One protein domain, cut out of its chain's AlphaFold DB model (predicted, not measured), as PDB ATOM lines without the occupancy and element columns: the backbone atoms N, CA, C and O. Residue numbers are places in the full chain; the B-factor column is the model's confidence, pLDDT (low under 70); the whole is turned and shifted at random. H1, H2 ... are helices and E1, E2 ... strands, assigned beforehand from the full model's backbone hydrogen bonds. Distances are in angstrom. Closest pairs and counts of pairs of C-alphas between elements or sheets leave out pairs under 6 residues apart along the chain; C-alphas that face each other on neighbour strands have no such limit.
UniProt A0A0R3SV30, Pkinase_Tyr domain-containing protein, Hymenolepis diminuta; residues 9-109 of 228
ATOM      1  N   CYS A   9     -29.962  17.748  -4.674       80.94
ATOM      2  CA  CYS A   9     -30.745  17.440  -3.487       80.94
ATOM      3  C   CYS A   9     -31.370  16.052  -3.611       80.94
ATOM      4  O   CYS A   9     -31.617  15.555  -4.714       80.94
ATOM      5  N   HIS A  10     -31.567  15.424  -2.455       86.88
ATOM      6  CA  HIS A  10     -32.231  14.136  -2.349       86.88
ATOM      7  C   HIS A  10     -33.698  14.368  -2.010       86.88
ATOM      8  O   HIS A  10     -34.026  15.178  -1.142       86.88
ATOM      9  N   VAL A  11     -34.564  13.671  -2.728       88.31
ATOM     10  CA  VAL A  11     -36.019  13.731  -2.593       88.31
ATOM     11  C   VAL A  11     -36.564  12.312  -2.535       88.31
ATOM     12  O   VAL A  11     -35.903  11.371  -2.971       88.31
ATOM     13  N   CYS A  12     -37.764  12.151  -1.993       85.81
ATOM     14  CA  CYS A  12     -38.445  10.865  -1.909       85.81
ATOM     15  C   CYS A  12     -39.663  10.859  -2.823       85.81
ATOM     16  O   CYS A  12     -40.460  11.793  -2.775       85.81
ATOM     17  N   ALA A  13     -39.841   9.800  -3.609       85.69
ATOM     18  CA  ALA A  13     -41.083   9.560  -4.335       85.69
ATOM     19  C   ALA A  13     -42.234   9.313  -3.348       85.69
ATOM     20  O   ALA A  13     -42.091   8.517  -2.421       85.69
ATOM     21  N   ILE A  14     -43.371   9.983  -3.539       81.56
ATOM     22  CA  ILE A  14     -44.556   9.834  -2.668       81.56
ATOM     23  C   ILE A  14     -45.653   8.964  -3.291       81.56
ATOM     24  O   ILE A  14     -46.647   8.671  -2.636       81.56
ATOM     25  N   LYS A  15     -45.465   8.527  -4.540       77.50
ATOM     26  CA  LYS A  15     -46.320   7.565  -5.241       77.50
ATOM     27  C   LYS A  15     -45.525   6.845  -6.331       77.50
ATOM     28  O   LYS A  15     -44.443   7.291  -6.715       77.50
ATOM     29  N   ASP A  16     -46.098   5.774  -6.859       79.44
ATOM     30  CA  ASP A  16     -45.563   5.068  -8.019       79.44
ATOM     31  C   ASP A  16     -45.676   5.913  -9.295       79.44
ATOM     32  O   ASP A  16     -46.712   6.526  -9.568       79.44
ATOM     33  N   VAL A  17     -44.619   5.901 -10.110       81.62
ATOM     34  CA  VAL A  17     -44.625   6.481 -11.457       81.62
ATOM     35  C   VAL A  17     -44.070   5.453 -12.429       81.62
ATOM     36  O   VAL A  17     -42.887   5.101 -12.413       81.62
ATOM     37  N   GLU A  18     -44.944   4.980 -13.312       81.00
ATOM     38  CA  GLU A  18     -44.570   4.071 -14.384       81.00
ATOM     39  C   GLU A  18     -44.417   4.841 -15.696       81.00
ATOM     40  O   GLU A  18     -45.395   5.262 -16.309       81.00
ATOM     41  N   SER A  19     -43.174   5.000 -16.152       72.31
ATOM     42  CA  SER A  19     -42.886   5.413 -17.524       72.31
ATOM     43  C   SER A  19     -42.047   4.348 -18.245       72.31
ATOM     44  O   SER A  19     -41.357   3.553 -17.593       72.31
ATOM     45  N   PRO A  20     -42.070   4.308 -19.589       69.12
ATOM     46  CA  PRO A  20     -41.276   3.351 -20.359       69.12
ATOM     47  C   PRO A  20     -39.766   3.450 -20.102       69.12
ATOM     48  O   PRO A  20     -39.067   2.444 -20.176       69.12
ATOM     49  N   GLN A  21     -39.264   4.650 -19.797       67.44
ATOM     50  CA  GLN A  21     -37.828   4.925 -19.663       67.44
ATOM     51  C   GLN A  21     -37.367   5.002 -18.204       67.44
ATOM     52  O   GLN A  21     -36.202   4.753 -17.908       67.44
ATOM     53  N   PHE A  22     -38.279   5.302 -17.278       79.00
ATOM     54  CA  PHE A  22     -37.960   5.508 -15.873       79.00
ATOM     55  C   PHE A  22     -39.133   5.082 -14.995       79.00
ATOM     56  O   PHE A  22     -40.214   5.672 -15.040       79.00
ATOM     57  N   ARG A  23     -38.927   4.013 -14.230       79.75
ATOM     58  CA  ARG A  23     -39.904   3.510 -13.267       79.75
ATOM     59  C   ARG A  23     -39.389   3.835 -11.883       79.75
ATOM     60  O   ARG A  23     -38.288   3.401 -11.541       79.75
ATOM     61  N   ILE A  24     -40.186   4.580 -11.137       78.44
ATOM     62  CA  ILE A  24     -39.956   4.840  -9.724       78.44
ATOM     63  C   ILE A  24     -41.149   4.318  -8.941       78.44
ATOM     64  O   ILE A  24     -42.284   4.321  -9.425       78.44
ATOM     65  N   ARG A  25     -40.877   3.832  -7.744       79.56
ATOM     66  CA  ARG A  25     -41.901   3.365  -6.821       79.56
ATOM     67  C   ARG A  25     -42.002   4.350  -5.650       79.56
ATOM     68  O   ARG A  25     -41.108   5.172  -5.431       79.56
ATOM     69  N   GLN A  26     -43.110   4.324  -4.923       79.62
ATOM     70  CA  GLN A  26     -43.289   5.141  -3.727       79.62
ATOM     71  C   GLN A  26     -42.240   4.786  -2.665       79.62
ATOM     72  O   GLN A  26     -42.163   3.646  -2.228       79.62
ATOM     73  N   GLY A  27     -41.480   5.770  -2.187       73.38
ATOM     74  CA  GLY A  27     -40.382   5.560  -1.239       73.38
ATOM     75  C   GLY A  27     -38.994   5.572  -1.880       73.38
ATOM     76  O   GLY A  27     -37.999   5.599  -1.157       73.38
ATOM     77  N   ASP A  28     -38.894   5.600  -3.213       79.12
ATOM     78  CA  ASP A  28     -37.607   5.725  -3.894       79.12
ATOM     79  C   ASP A  28     -36.916   7.032  -3.517       79.12
ATOM     80  O   ASP A  28     -37.511   8.110  -3.580       79.12
ATOM     81  N   ILE A  29     -35.625   6.936  -3.200       84.25
ATOM     82  CA  ILE A  29     -34.780   8.106  -2.998       84.25
ATOM     83  C   ILE A  29     -34.160   8.481  -4.334       84.25
ATOM     84  O   ILE A  29     -33.487   7.687  -4.998       84.25
ATOM     85  N   LEU A  30     -34.409   9.718  -4.727       87.38
ATOM     86  CA  LEU A  30     -34.011  10.259  -6.007       87.38
ATOM     87  C   LEU A  30     -33.064  11.423  -5.779       87.38
ATOM     88  O   LEU A  30     -33.264  12.256  -4.896       87.38
ATOM     89  N   ARG A  31     -32.036  11.496  -6.611       88.56
ATOM     90  CA  ARG A  31     -31.145  12.640  -6.702       88.56
ATOM     91  C   ARG A  31     -31.604  13.504  -7.860       88.56
ATOM     92  O   ARG A  31     -31.568  13.057  -9.004       88.56
ATOM     93  N   VAL A  32     -32.015  14.730  -7.565       88.56
ATOM     94  CA  VAL A  32     -32.470  15.687  -8.579       88.56
ATOM     95  C   VAL A  32     -31.499  16.854  -8.699       88.56
ATOM     96  O   VAL A  32     -30.888  17.299  -7.721       88.56
ATOM     97  N   SER A  33     -31.336  17.334  -9.926       72.88
ATOM     98  CA  SER A  33     -30.673  18.607 -10.226       72.88
ATOM     99  C   SER A  33     -31.653  19.758  -9.978       72.88
ATOM    100  O   SER A  33     -32.717  19.750 -10.579       72.88
ATOM    101  N   ASP A  34     -31.278  20.674  -9.078       66.19
ATOM    102  CA  ASP A  34     -31.911  21.946  -8.670       66.19
ATOM    103  C   ASP A  34     -33.433  22.131  -8.893       66.19
ATOM    104  O   ASP A  34     -33.927  22.211 -10.016       66.19
ATOM    105  N   ILE A  35     -34.190  22.299  -7.799       59.91
ATOM    106  CA  ILE A  35     -35.668  22.395  -7.772       59.91
ATOM    107  C   ILE A  35     -36.141  23.824  -8.113       59.91
ATOM    108  O   ILE A  35     -37.085  24.353  -7.524       59.91
ATOM    109  N   THR A  36     -35.480  24.506  -9.044       54.25
ATOM    110  CA  THR A  36     -35.864  25.865  -9.443       54.25
ATOM    111  C   THR A  36     -37.033  25.806 -10.436       54.25
ATOM    112  O   THR A  36     -36.883  25.917 -11.645       54.25
ATOM    113  N   ASN A  37     -38.239  25.607  -9.891       53.66
ATOM    114  CA  ASN A  37     -39.552  25.821 -10.522       53.66
ATOM    115  C   ASN A  37     -39.943  24.942 -11.729       53.66
ATOM    116  O   ASN A  37     -40.912  25.255 -12.423       53.66
ATOM    117  N   GLY A  38     -39.258  23.826 -11.978       60.03
ATOM    118  CA  GLY A  38     -39.689  22.868 -12.997       60.03
ATOM    119  C   GLY A  38     -40.916  22.063 -12.554       60.03
ATOM    120  O   GLY A  38     -40.876  21.413 -11.511       60.03
ATOM    121  N   LEU A  39     -41.984  22.039 -13.366       75.56
ATOM    122  CA  LEU A  39     -43.079  21.059 -13.227       75.56
ATOM    123  C   LEU A  39     -42.549  19.623 -13.336       75.56
ATOM    124  O   LEU A  39     -43.064  18.716 -12.684       75.56
ATOM    125  N   THR A  40     -41.480  19.450 -14.116       85.56
ATOM    126  CA  THR A  40     -40.803  18.183 -14.362       85.56
ATOM    127  C   THR A  40     -39.308  18.334 -14.086       85.56
ATOM    128  O   THR A  40     -38.671  19.280 -14.546       85.56
ATOM    129  N   LEU A  41     -38.749  17.394 -13.333       86.50
ATOM    130  CA  LEU A  41     -37.373  17.378 -12.857       86.50
ATOM    131  C   LEU A  41     -36.649  16.158 -13.416       86.50
ATOM    132  O   LEU A  41     -37.225  15.074 -13.514       86.50
ATOM    133  N   PHE A  42     -35.372  16.328 -13.748       87.38
ATOM    134  CA  PHE A  42     -34.500  15.202 -14.056       87.38
ATOM    135  C   PHE A  42     -33.996  14.577 -12.754       87.38
ATOM    136  O   PHE A  42     -33.415  15.262 -11.907       87.38
ATOM    137  N   ALA A  43     -34.229  13.280 -12.611       88.31
ATOM    138  CA  ALA A  43     -33.931  12.497 -11.430       88.31
ATOM    139  C   ALA A  43     -33.074  11.285 -11.784       88.31
ATOM    140  O   ALA A  43     -33.299  10.614 -12.788       88.31
ATOM    141  N   GLU A  44     -32.137  10.967 -10.904       87.12
ATOM    142  CA  GLU A  44     -31.473   9.672 -10.837       87.12
ATOM    143  C   GLU A  44     -31.999   8.937  -9.608       87.12
ATOM    144  O   GLU A  44     -31.914   9.451  -8.494       87.12
ATOM    145  N   ASN A  45     -32.504   7.722  -9.782       84.56
ATOM    146  CA  ASN A  45     -32.717   6.838  -8.646       84.56
ATOM    147  C   ASN A  45     -31.343   6.361  -8.160       84.56
ATOM    148  O   ASN A  45     -30.622   5.672  -8.885       84.56
ATOM    149  N   ILE A  46     -30.970   6.743  -6.936       78.25
ATOM    150  CA  ILE A  46     -29.610   6.524  -6.418       78.25
ATOM    151  C   ILE A  46     -29.273   5.039  -6.240       78.25
ATOM    152  O   ILE A  46     -28.096   4.683  -6.208       78.25
ATOM    153  N   PHE A  47     -30.294   4.183  -6.164       70.38
ATOM    154  CA  PHE A  47     -30.161   2.745  -5.974       70.38
ATOM    155  C   PHE A  47     -30.084   2.001  -7.301       70.38
ATOM    156  O   PHE A  47     -29.174   1.209  -7.522       70.38
ATOM    157  N   THR A  48     -31.013   2.277  -8.217       72.38
ATOM    158  CA  THR A  48     -31.034   1.605  -9.525       72.38
ATOM    159  C   THR A  48     -30.066   2.229 -10.526       72.38
ATOM    160  O   THR A  48     -29.847   1.653 -11.592       72.38
ATOM    161  N   ARG A  49     -29.523   3.417 -10.219       78.75
ATOM    162  CA  ARG A  49     -28.710   4.261 -11.116       78.75
ATOM    163  C   ARG A  49     -29.408   4.627 -12.423       78.75
ATOM    164  O   ARG A  49     -28.775   5.136 -13.345       78.75
ATOM    165  N   ARG A  50     -30.715   4.372 -12.517       81.94
ATOM    166  CA  ARG A  50     -31.526   4.769 -13.662       81.94
ATOM    167  C   ARG A  50     -31.861   6.239 -13.536       81.94
ATOM    168  O   ARG A  50     -32.125   6.727 -12.438       81.94
ATOM    169  N   CYS A  51     -31.900   6.909 -14.675       85.44
ATOM    170  CA  CYS A  51     -32.262   8.310 -14.754       85.44
ATOM    171  C   CYS A  51     -33.529   8.487 -15.580       85.44
ATOM    172  O   CYS A  51     -33.813   7.696 -16.479       85.44
ATOM    173  N   GLY A  52     -34.253   9.559 -15.310       88.12
ATOM    174  CA  GLY A  52     -35.380   9.976 -16.118       88.12
ATOM    175  C   GLY A  52     -36.038  11.222 -15.566       88.12
ATOM    176  O   GLY A  52     -35.481  11.920 -14.723       88.12
ATOM    177  N   TYR A  53     -37.229  11.505 -16.072       87.50
ATOM    178  CA  TYR A  53     -37.993  12.686 -15.699       87.50
ATOM    179  C   TYR A  53     -39.158  12.310 -14.788       87.50
ATOM    180  O   TYR A  53     -39.813  11.290 -14.999       87.50
ATOM    181  N   ILE A  54     -39.408  13.143 -13.783       87.31
ATOM    182  CA  ILE A  54     -40.482  12.994 -12.791       87.31
ATOM    183  C   ILE A  54     -41.162  14.336 -12.568       87.31
ATOM    184  O   ILE A  54     -40.524  15.371 -12.742       87.31
ATOM    185  N   ASN A  55     -42.425  14.356 -12.149       89.19
ATOM    186  CA  ASN A  55     -43.046  15.627 -11.786       89.19
ATOM    187  C   ASN A  55     -42.679  16.026 -10.361       89.19
ATOM    188  O   ASN A  55     -42.574  15.179  -9.474       89.19
ATOM    189  N   ALA A  56     -42.548  17.329 -10.121       87.81
ATOM    190  CA  ALA A  56     -42.286  17.851  -8.781       87.81
ATOM    191  C   ALA A  56     -43.412  17.508  -7.784       87.81
ATOM    192  O   ALA A  56     -43.160  17.404  -6.591       87.81
ATOM    193  N   SER A  57     -44.638  17.285  -8.274       88.50
ATOM    194  CA  SER A  57     -45.788  16.833  -7.479       88.50
ATOM    195  C   SER A  57     -45.694  15.385  -6.999       88.50
ATOM    196  O   SER A  57     -46.481  14.978  -6.150       88.50
ATOM    197  N   ASP A  58     -44.795  14.589  -7.577       88.81
ATOM    198  CA  ASP A  58     -44.706  13.145  -7.332       88.81
ATOM    199  C   ASP A  58     -43.608  12.813  -6.309       88.81
ATOM    200  O   ASP A  58     -43.364  11.647  -5.989       88.81
ATOM    201  N   ILE A  59     -42.961  13.850  -5.772       88.81
ATOM    202  CA  ILE A  59     -41.856  13.766  -4.827       88.81
ATOM    203  C   ILE A  59     -42.036  14.741  -3.662       88.81
ATOM    204  O   ILE A  59     -42.708  15.761  -3.773       88.81
ATOM    205  N   THR A  60     -41.352  14.464  -2.556       86.31
ATOM    206  CA  THR A  60     -41.191  15.405  -1.447       86.31
ATOM    207  C   THR A  60     -39.723  15.568  -1.072       86.31
ATOM    208  O   THR A  60     -38.917  14.643  -1.182       86.31
ATOM    209  N   LYS A  61     -39.381  16.773  -0.617       86.12
ATOM    210  CA  LYS A  61     -38.083  17.109  -0.009       86.12
ATOM    211  C   LYS A  61     -38.163  17.241   1.512       86.12
ATOM    212  O   LYS A  61     -37.156  17.531   2.150       86.12
ATOM    213  N   LYS A  62     -39.365  17.119   2.073       80.31
ATOM    214  CA  LYS A  62     -39.651  17.346   3.484       80.31
ATOM    215  C   LYS A  62     -39.541  16.025   4.249       80.31
ATOM    216  O   LYS A  62     -40.304  15.105   3.952       80.31
ATOM    217  N   PRO A  63     -38.605  15.898   5.204       70.50
ATOM    218  CA  PRO A  63     -38.455  14.681   6.001       70.50
ATOM    219  C   PRO A  63     -39.728  14.286   6.762       70.50
ATOM    220  O   PRO A  63     -40.028  13.107   6.890       70.50
ATOM    221  N   GLU A  64     -40.512  15.254   7.229       73.38
ATOM    222  CA  GLU A  64     -41.765  15.016   7.949       73.38
ATOM    223  C   GLU A  64     -42.867  14.394   7.075       73.38
ATOM    224  O   GLU A  64     -43.766  13.735   7.590       73.38
ATOM    225  N   GLU A  65     -42.777  14.554   5.753       71.50
ATOM    226  CA  GLU A  65     -43.691  13.942   4.782       71.50
ATOM    227  C   GLU A  65     -43.179  12.576   4.285       71.50
ATOM    228  O   GLU A  65     -43.894  11.866   3.577       71.50
ATOM    229  N   SER A  66     -41.948  12.185   4.641       71.88
ATOM    230  CA  SER A  66     -41.359  10.899   4.265       71.88
ATOM    231  C   SER A  66     -40.410  10.366   5.332       71.88
ATOM    232  O   SER A  66     -39.253  10.771   5.447       71.88
ATOM    233  N   PHE A  67     -40.875   9.341   6.039       63.75
ATOM    234  CA  PHE A  67     -40.062   8.579   6.980       63.75
ATOM    235  C   PHE A  67     -38.784   8.011   6.344       63.75
ATOM    236  O   PHE A  67     -37.717   8.061   6.950       63.75
ATOM    237  N   ILE A  68     -38.866   7.534   5.095       68.12
ATOM    238  CA  ILE A  68     -37.698   7.054   4.344       68.12
ATOM    239  C   ILE A  68     -36.665   8.171   4.178       68.12
ATOM    240  O   ILE A  68     -35.479   7.960   4.430       68.12
ATOM    241  N   LEU A  69     -37.114   9.373   3.811       75.19
ATOM    242  CA  LEU A  69     -36.236  10.526   3.650       75.19
ATOM    243  C   LEU A  69     -35.646  10.985   4.990       75.19
ATOM    244  O   LEU A  69     -34.465  11.320   5.052       75.19
ATOM    245  N   ALA A  70     -36.436  10.956   6.068       72.44
ATOM    246  CA  ALA A  70     -35.980  11.300   7.414       72.44
ATOM    247  C   ALA A  70     -34.860  10.374   7.911       72.44
ATOM    248  O   ALA A  70     -33.892  10.841   8.526       72.44
ATOM    249  N   SER A  71     -34.965   9.082   7.596       72.81
ATOM    250  CA  SER A  71     -34.001   8.048   7.978       72.81
ATOM    251  C   SER A  71     -32.796   7.929   7.039       72.81
ATOM    252  O   SER A  71     -31.844   7.224   7.375       72.81
ATOM    253  N   TRP A  72     -32.801   8.582   5.875       78.62
ATOM    254  CA  TRP A  72     -31.706   8.485   4.912       78.62
ATOM    255  C   TRP A  72     -30.529   9.404   5.234       78.62
ATOM    256  O   TRP A  72     -30.688  10.555   5.659       78.62
ATOM    257  N   ARG A  73     -29.321   8.884   5.006       77.56
ATOM    258  CA  ARG A  73     -28.048   9.589   5.134       77.56
ATOM    259  C   ARG A  73     -27.103   9.156   4.014       77.56
ATOM    260  O   ARG A  73     -27.011   7.972   3.693       77.56
ATOM    261  N   ASP A  74     -26.357  10.113   3.466       78.25
ATOM    262  CA  ASP A  74     -25.307   9.850   2.475       78.25
ATOM    263  C   ASP A  74     -24.016   9.382   3.159       78.25
ATOM    264  O   ASP A  74     -23.030  10.110   3.250       78.25
ATOM    265  N   ILE A  75     -24.070   8.191   3.743       75.69
ATOM    266  CA  ILE A  75     -22.967   7.571   4.477       75.69
ATOM    267  C   ILE A  75     -22.840   6.106   4.069       75.69
ATOM    268  O   ILE A  75     -23.793   5.533   3.537       75.69
ATOM    269  N   ASP A  76     -21.685   5.501   4.327       72.31
ATOM    270  CA  ASP A  76     -21.455   4.074   4.103       72.31
ATOM    271  C   ASP A  76     -21.958   3.207   5.279       72.31
ATOM    272  O   ASP A  76     -22.423   3.705   6.314       72.31
ATOM    273  N   LYS A  77     -21.892   1.878   5.113       71.12
ATOM    274  CA  LYS A  77     -22.318   0.913   6.144       71.12
ATOM    275  C   LYS A  77     -21.497   1.035   7.437       71.12
ATOM    276  O   LYS A  77     -22.048   0.833   8.520       71.12
ATOM    277  N   SER A  78     -20.202   1.337   7.332       75.19
ATOM    278  CA  SER A  78     -19.284   1.437   8.474       75.19
ATOM    279  C   SER A  78     -19.627   2.648   9.338       75.19
ATOM    280  O   SER A  78     -19.786   2.538  10.554       75.19
ATOM    281  N   GLU A  79     -19.841   3.794   8.699       75.44
ATOM    282  CA  GLU A  79     -20.220   5.036   9.354       75.44
ATOM    283  C   GLU A  79     -21.620   4.941   9.968       75.44
ATOM    284  O   GLU A  79     -21.829   5.364  11.106       75.44
ATOM    285  N   ALA A  80     -22.573   4.306   9.278       76.56
ATOM    286  CA  ALA A  80     -23.893   4.040   9.843       76.56
ATOM    287  C   ALA A  80     -23.810   3.175  11.114       76.56
ATOM    288  O   ALA A  80     -24.431   3.506  12.125       76.56
ATOM    289  N   ALA A  81     -23.010   2.101  11.094       72.81
ATOM    290  CA  ALA A  81     -22.793   1.247  12.262       72.81
ATOM    291  C   ALA A  81     -22.133   2.014  13.417       72.81
ATOM    292  O   ALA A  81     -22.554   1.881  14.566       72.81
ATOM    293  N   ARG A  82     -21.148   2.868  13.115       78.69
ATOM    294  CA  ARG A  82     -20.478   3.719  14.106       78.69
ATOM    295  C   ARG A  82     -21.448   4.690  14.783       78.69
ATOM    296  O   ARG A  82     -21.382   4.856  15.998       78.69
ATOM    297  N   LEU A  83     -22.345   5.317  14.019       74.94
ATOM    298  CA  LEU A  83     -23.358   6.233  14.556       74.94
ATOM    299  C   LEU A  83     -24.383   5.503  15.429       74.94
ATOM    300  O   LEU A  83     -24.725   5.995  16.501       74.94
ATOM    301  N   LEU A  84     -24.840   4.326  14.996       70.88
ATOM    302  CA  LEU A  84     -25.807   3.511  15.739       70.88
ATOM    303  C   LEU A  84     -25.212   2.853  16.992       70.88
ATOM    304  O   LEU A  84     -25.956   2.519  17.908       70.88
ATOM    305  N   ALA A  85     -23.890   2.692  17.063       72.62
ATOM    306  CA  ALA A  85     -23.199   2.187  18.249       72.62
ATOM    307  C   ALA A  85     -23.101   3.217  19.393       72.62
ATOM    308  O   ALA A  85     -22.620   2.881  20.476       72.62
ATOM    309  N   ASN A  86     -23.524   4.467  19.175       78.06
ATOM    310  CA  ASN A  86     -23.531   5.493  20.212       78.06
ATOM    311  C   ASN A  86     -24.581   5.156  21.296       78.06
ATOM    312  O   ASN A  86     -25.767   5.104  20.976       78.06
ATOM    313  N   PRO A  87     -24.195   5.000  22.578       72.12
ATOM    314  CA  PRO A  87     -25.124   4.656  23.660       72.12
ATOM    315  C   PRO A  87     -26.235   5.685  23.909       72.12
ATOM    316  O   PRO A  87     -27.223   5.364  24.560       72.12
ATOM    317  N   ALA A  88     -26.068   6.923  23.430       80.81
ATOM    318  CA  ALA A  88     -27.085   7.973  23.512       80.81
ATOM    319  C   ALA A  88     -28.199   7.831  22.458       80.81
ATOM    320  O   ALA A  88     -29.134   8.626  22.450       80.81
ATOM    321  N   ILE A  89     -28.073   6.874  21.537       64.06
ATOM    322  CA  ILE A  89     -29.072   6.596  20.512       64.06
ATOM    323  C   ILE A  89     -30.052   5.562  21.048       64.06
ATOM    324  O   ILE A  89     -29.657   4.488  21.506       64.06
ATOM    325  N   ASP A  90     -31.339   5.881  20.952       58.03
ATOM    326  CA  ASP A  90     -32.392   4.995  21.423       58.03
ATOM    327  C   ASP A  90     -32.356   3.653  20.671       58.03
ATOM    328  O   ASP A  90     -32.275   3.633  19.428       58.03
ATOM    329  N   PRO A  91     -32.451   2.517  21.392       46.84
ATOM    330  CA  PRO A  91     -32.591   1.206  20.780       46.84
ATOM    331  C   PRO A  91     -33.743   1.191  19.775       46.84
ATOM    332  O   PRO A  91     -34.863   1.588  20.086       46.84
ATOM    333  N   GLY A  92     -33.472   0.713  18.559       50.06
ATOM    334  CA  GLY A  92     -34.444   0.737  17.465       50.06
ATOM    335  C   GLY A  92     -34.261   1.880  16.463       50.06
ATOM    336  O   GLY A  92     -34.910   1.887  15.418       50.06
ATOM    337  N   THR A  93     -33.344   2.813  16.712       56.09
ATOM    338  CA  THR A  93     -32.941   3.781  15.686       56.09
ATOM    339  C   THR A  93     -32.264   3.058  14.520       56.09
ATOM    340  O   THR A  93     -31.476   2.133  14.715       56.09
ATOM    341  N   PHE A  94     -32.554   3.474  13.288       61.09
ATOM    342  CA  PHE A  94     -31.915   2.933  12.091       61.09
ATOM    343  C   PHE A  94     -31.586   4.050  11.099       61.09
ATOM    344  O   PHE A  94     -32.186   5.125  11.127       61.09
ATOM    345  N   ILE A  95     -30.642   3.770  10.201       68.94
ATOM    346  CA  ILE A  95     -30.205   4.682   9.143       68.94
ATOM    347  C   ILE A  95     -30.284   3.953   7.797       68.94
ATOM    348  O   ILE A  95     -29.852   2.804   7.686       68.94
ATOM    349  N   LEU A  96     -30.824   4.616   6.773       71.50
ATOM    350  CA  LEU A  96     -30.723   4.179   5.379       71.50
ATOM    351  C   LEU A  96     -29.476   4.822   4.759       71.50
ATOM    352  O   LEU A  96     -29.317   6.038   4.829       71.50
ATOM    353  N   CYS A  97     -28.593   4.010   4.181       70.12
ATOM    354  CA  CYS A  97     -27.256   4.416   3.735       70.12
ATOM    355  C   CYS A  97     -27.008   4.067   2.255       70.12
ATOM    356  O   CYS A  97     -27.695   3.210   1.687       70.12
ATOM    357  N   SER A  98     -26.034   4.731   1.625       64.31
ATOM    358  CA  SER A  98     -25.785   4.685   0.172       64.31
ATOM    359  C   SER A  98     -25.241   3.340  -0.331       64.31
ATOM    360  O   SER A  98     -25.435   3.005  -1.499       64.31
ATOM    361  N   GLU A  99     -24.634   2.545   0.554       57.28
ATOM    362  CA  GLU A  99     -24.066   1.218   0.265       57.28
ATOM    363  C   GLU A  99     -24.926   0.046   0.751       57.28
ATOM    364  O   GLU A  99     -24.466  -1.100   0.782       57.28
ATOM    365  N   SER A 100     -26.172   0.289   1.167       53.22
ATOM    366  CA  SER A 100     -27.059  -0.838   1.454       53.22
ATOM    367  C   SER A 100     -27.213  -1.673   0.172       53.22
ATOM    368  O   SER A 100     -27.585  -1.164  -0.881       53.22
ATOM    369  N   GLU A 101     -26.808  -2.946   0.215       44.34
ATOM    370  CA  GLU A 101     -26.962  -3.847  -0.928       44.34
ATOM    371  C   GLU A 101     -28.456  -3.949  -1.216       44.34
ATOM    372  O   GLU A 101     -29.226  -4.401  -0.376       44.34
ATOM    373  N   ASN A 102     -28.841  -3.424  -2.376       40.53
ATOM    374  CA  ASN A 102     -30.210  -3.303  -2.861       40.53
ATOM    375  C   ASN A 102     -31.214  -2.736  -1.829       40.53
ATOM    376  O   ASN A 102     -31.971  -3.468  -1.193       40.53
ATOM    377  N   PRO A 103     -31.301  -1.405  -1.689       40.75
ATOM    378  CA  PRO A 103     -32.137  -0.742  -0.674       40.75
ATOM    379  C   PRO A 103     -33.631  -0.851  -0.965       40.75
ATOM    380  O   PRO A 103     -34.456  -0.525  -0.114       40.75
ATOM    381  N   ILE A 104     -33.977  -1.392  -2.136       41.28
ATOM    382  CA  ILE A 104     -35.319  -1.871  -2.444       41.28
ATOM    383  C   ILE A 104     -35.738  -2.934  -1.411       41.28
ATOM    384  O   ILE A 104     -36.849  -2.878  -0.903       41.28
ATOM    385  N   ASP A 105     -34.831  -3.803  -0.961       37.81
ATOM    386  CA  ASP A 105     -35.151  -4.809   0.058       37.81
ATOM    387  C   ASP A 105     -35.213  -4.257   1.492       37.81
ATOM    388  O   ASP A 105     -35.855  -4.872   2.347       37.81
ATOM    389  N   SER A 106     -34.585  -3.109   1.782       41.56
ATOM    390  CA  SER A 106     -34.537  -2.544   3.142       41.56
ATOM    391  C   SER A 106     -35.537  -1.406   3.383       41.56
ATOM    392  O   SER A 106     -36.010  -1.271   4.513       41.56
ATOM    393  N   ALA A 107     -35.887  -0.630   2.349       38.66
ATOM    394  CA  ALA A 107     -36.775   0.533   2.424       38.66
ATOM    395  C   ALA A 107     -38.204   0.259   1.906       38.66
ATOM    396  O   ALA A 107     -39.147   0.731   2.539       38.66
ATOM    397  N   TYR A 108     -38.407  -0.553   0.850       37.78
ATOM    398  CA  TYR A 108     -39.772  -0.896   0.382       37.78
ATOM    399  C   TYR A 108     -40.485  -1.884   1.293       37.78
ATOM    400  O   TYR A 108     -41.697  -1.807   1.471       37.78
ATOM    401  N   ASN A 109     -39.738  -2.786   1.923       40.84
ATOM    402  CA  ASN A 109     -40.315  -3.821   2.776       40.84
ATOM    403  C   ASN A 109     -40.800  -3.304   4.146       40.84
ATOM    404  O   ASN A 109     -41.233  -4.113   4.962       40.84
TER     405      ASN A 109
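AT A GLANCE: This is residues 9 to 109 of the 228 residues of the protein "Pkinase_Tyr domain-containing protein" of Hymenolepis diminuta (UniProt A0A0R3SV30). With little regular structure, the domain has a strongly twisted sheet at one end, with H1 packed on E1, and H2 with free-standing residues 85 to 91 at the other. The 101 printed residues run E1 E2 E3 E4 H1 H2 H3, mixed in class, 40 in named elements. The sheet E1 E2 E3 E4 is an antiparallel meander, neighbours following in turn. The whole is compact, radius of gyration of the C-alphas 14.3 A, but elongated, 44 by 25 by 21 A.

IN THESE COORDINATES: E1, residues 9 to 13, 13.0 A, begins at C-alpha 9 (-30.745, 17.440, -3.487). E2 is 29 to 33, 13.4 A; E3 40 to 45, 15.1 A; E4 51 to 55, 13.4 A. H1 is 67 to 71, 6.2 A; H2 77 to 84, 10.5 A; H3 104 to 109, 7.5 A, ends at C-alpha 109 (-40.315, -3.821, 2.776).

HOW THE PARTS SIT: Within hydrogen-bond range are N 30 and O 11 in hairpin E1 and E2, N 31 and O 44 in E2 and E3, N 41 and O 54 in E3 and E4, each 2.8 A. H1 is on the sheet, over E1; the closest C-alphas of E1 and H1 are those of Cys 12 and Leu 69, 6.0 A apart. H2 is apart from H1. Each O i to N i+4 pair is within range in H1 and H2, 1 of 2 in H3.

THE WHOLE: The printed part has no cut. E1 to E2, E4 to H1 and H2 to H3 are long links. Mean pLDDT is 72.6 over the printed part, 40 in H3.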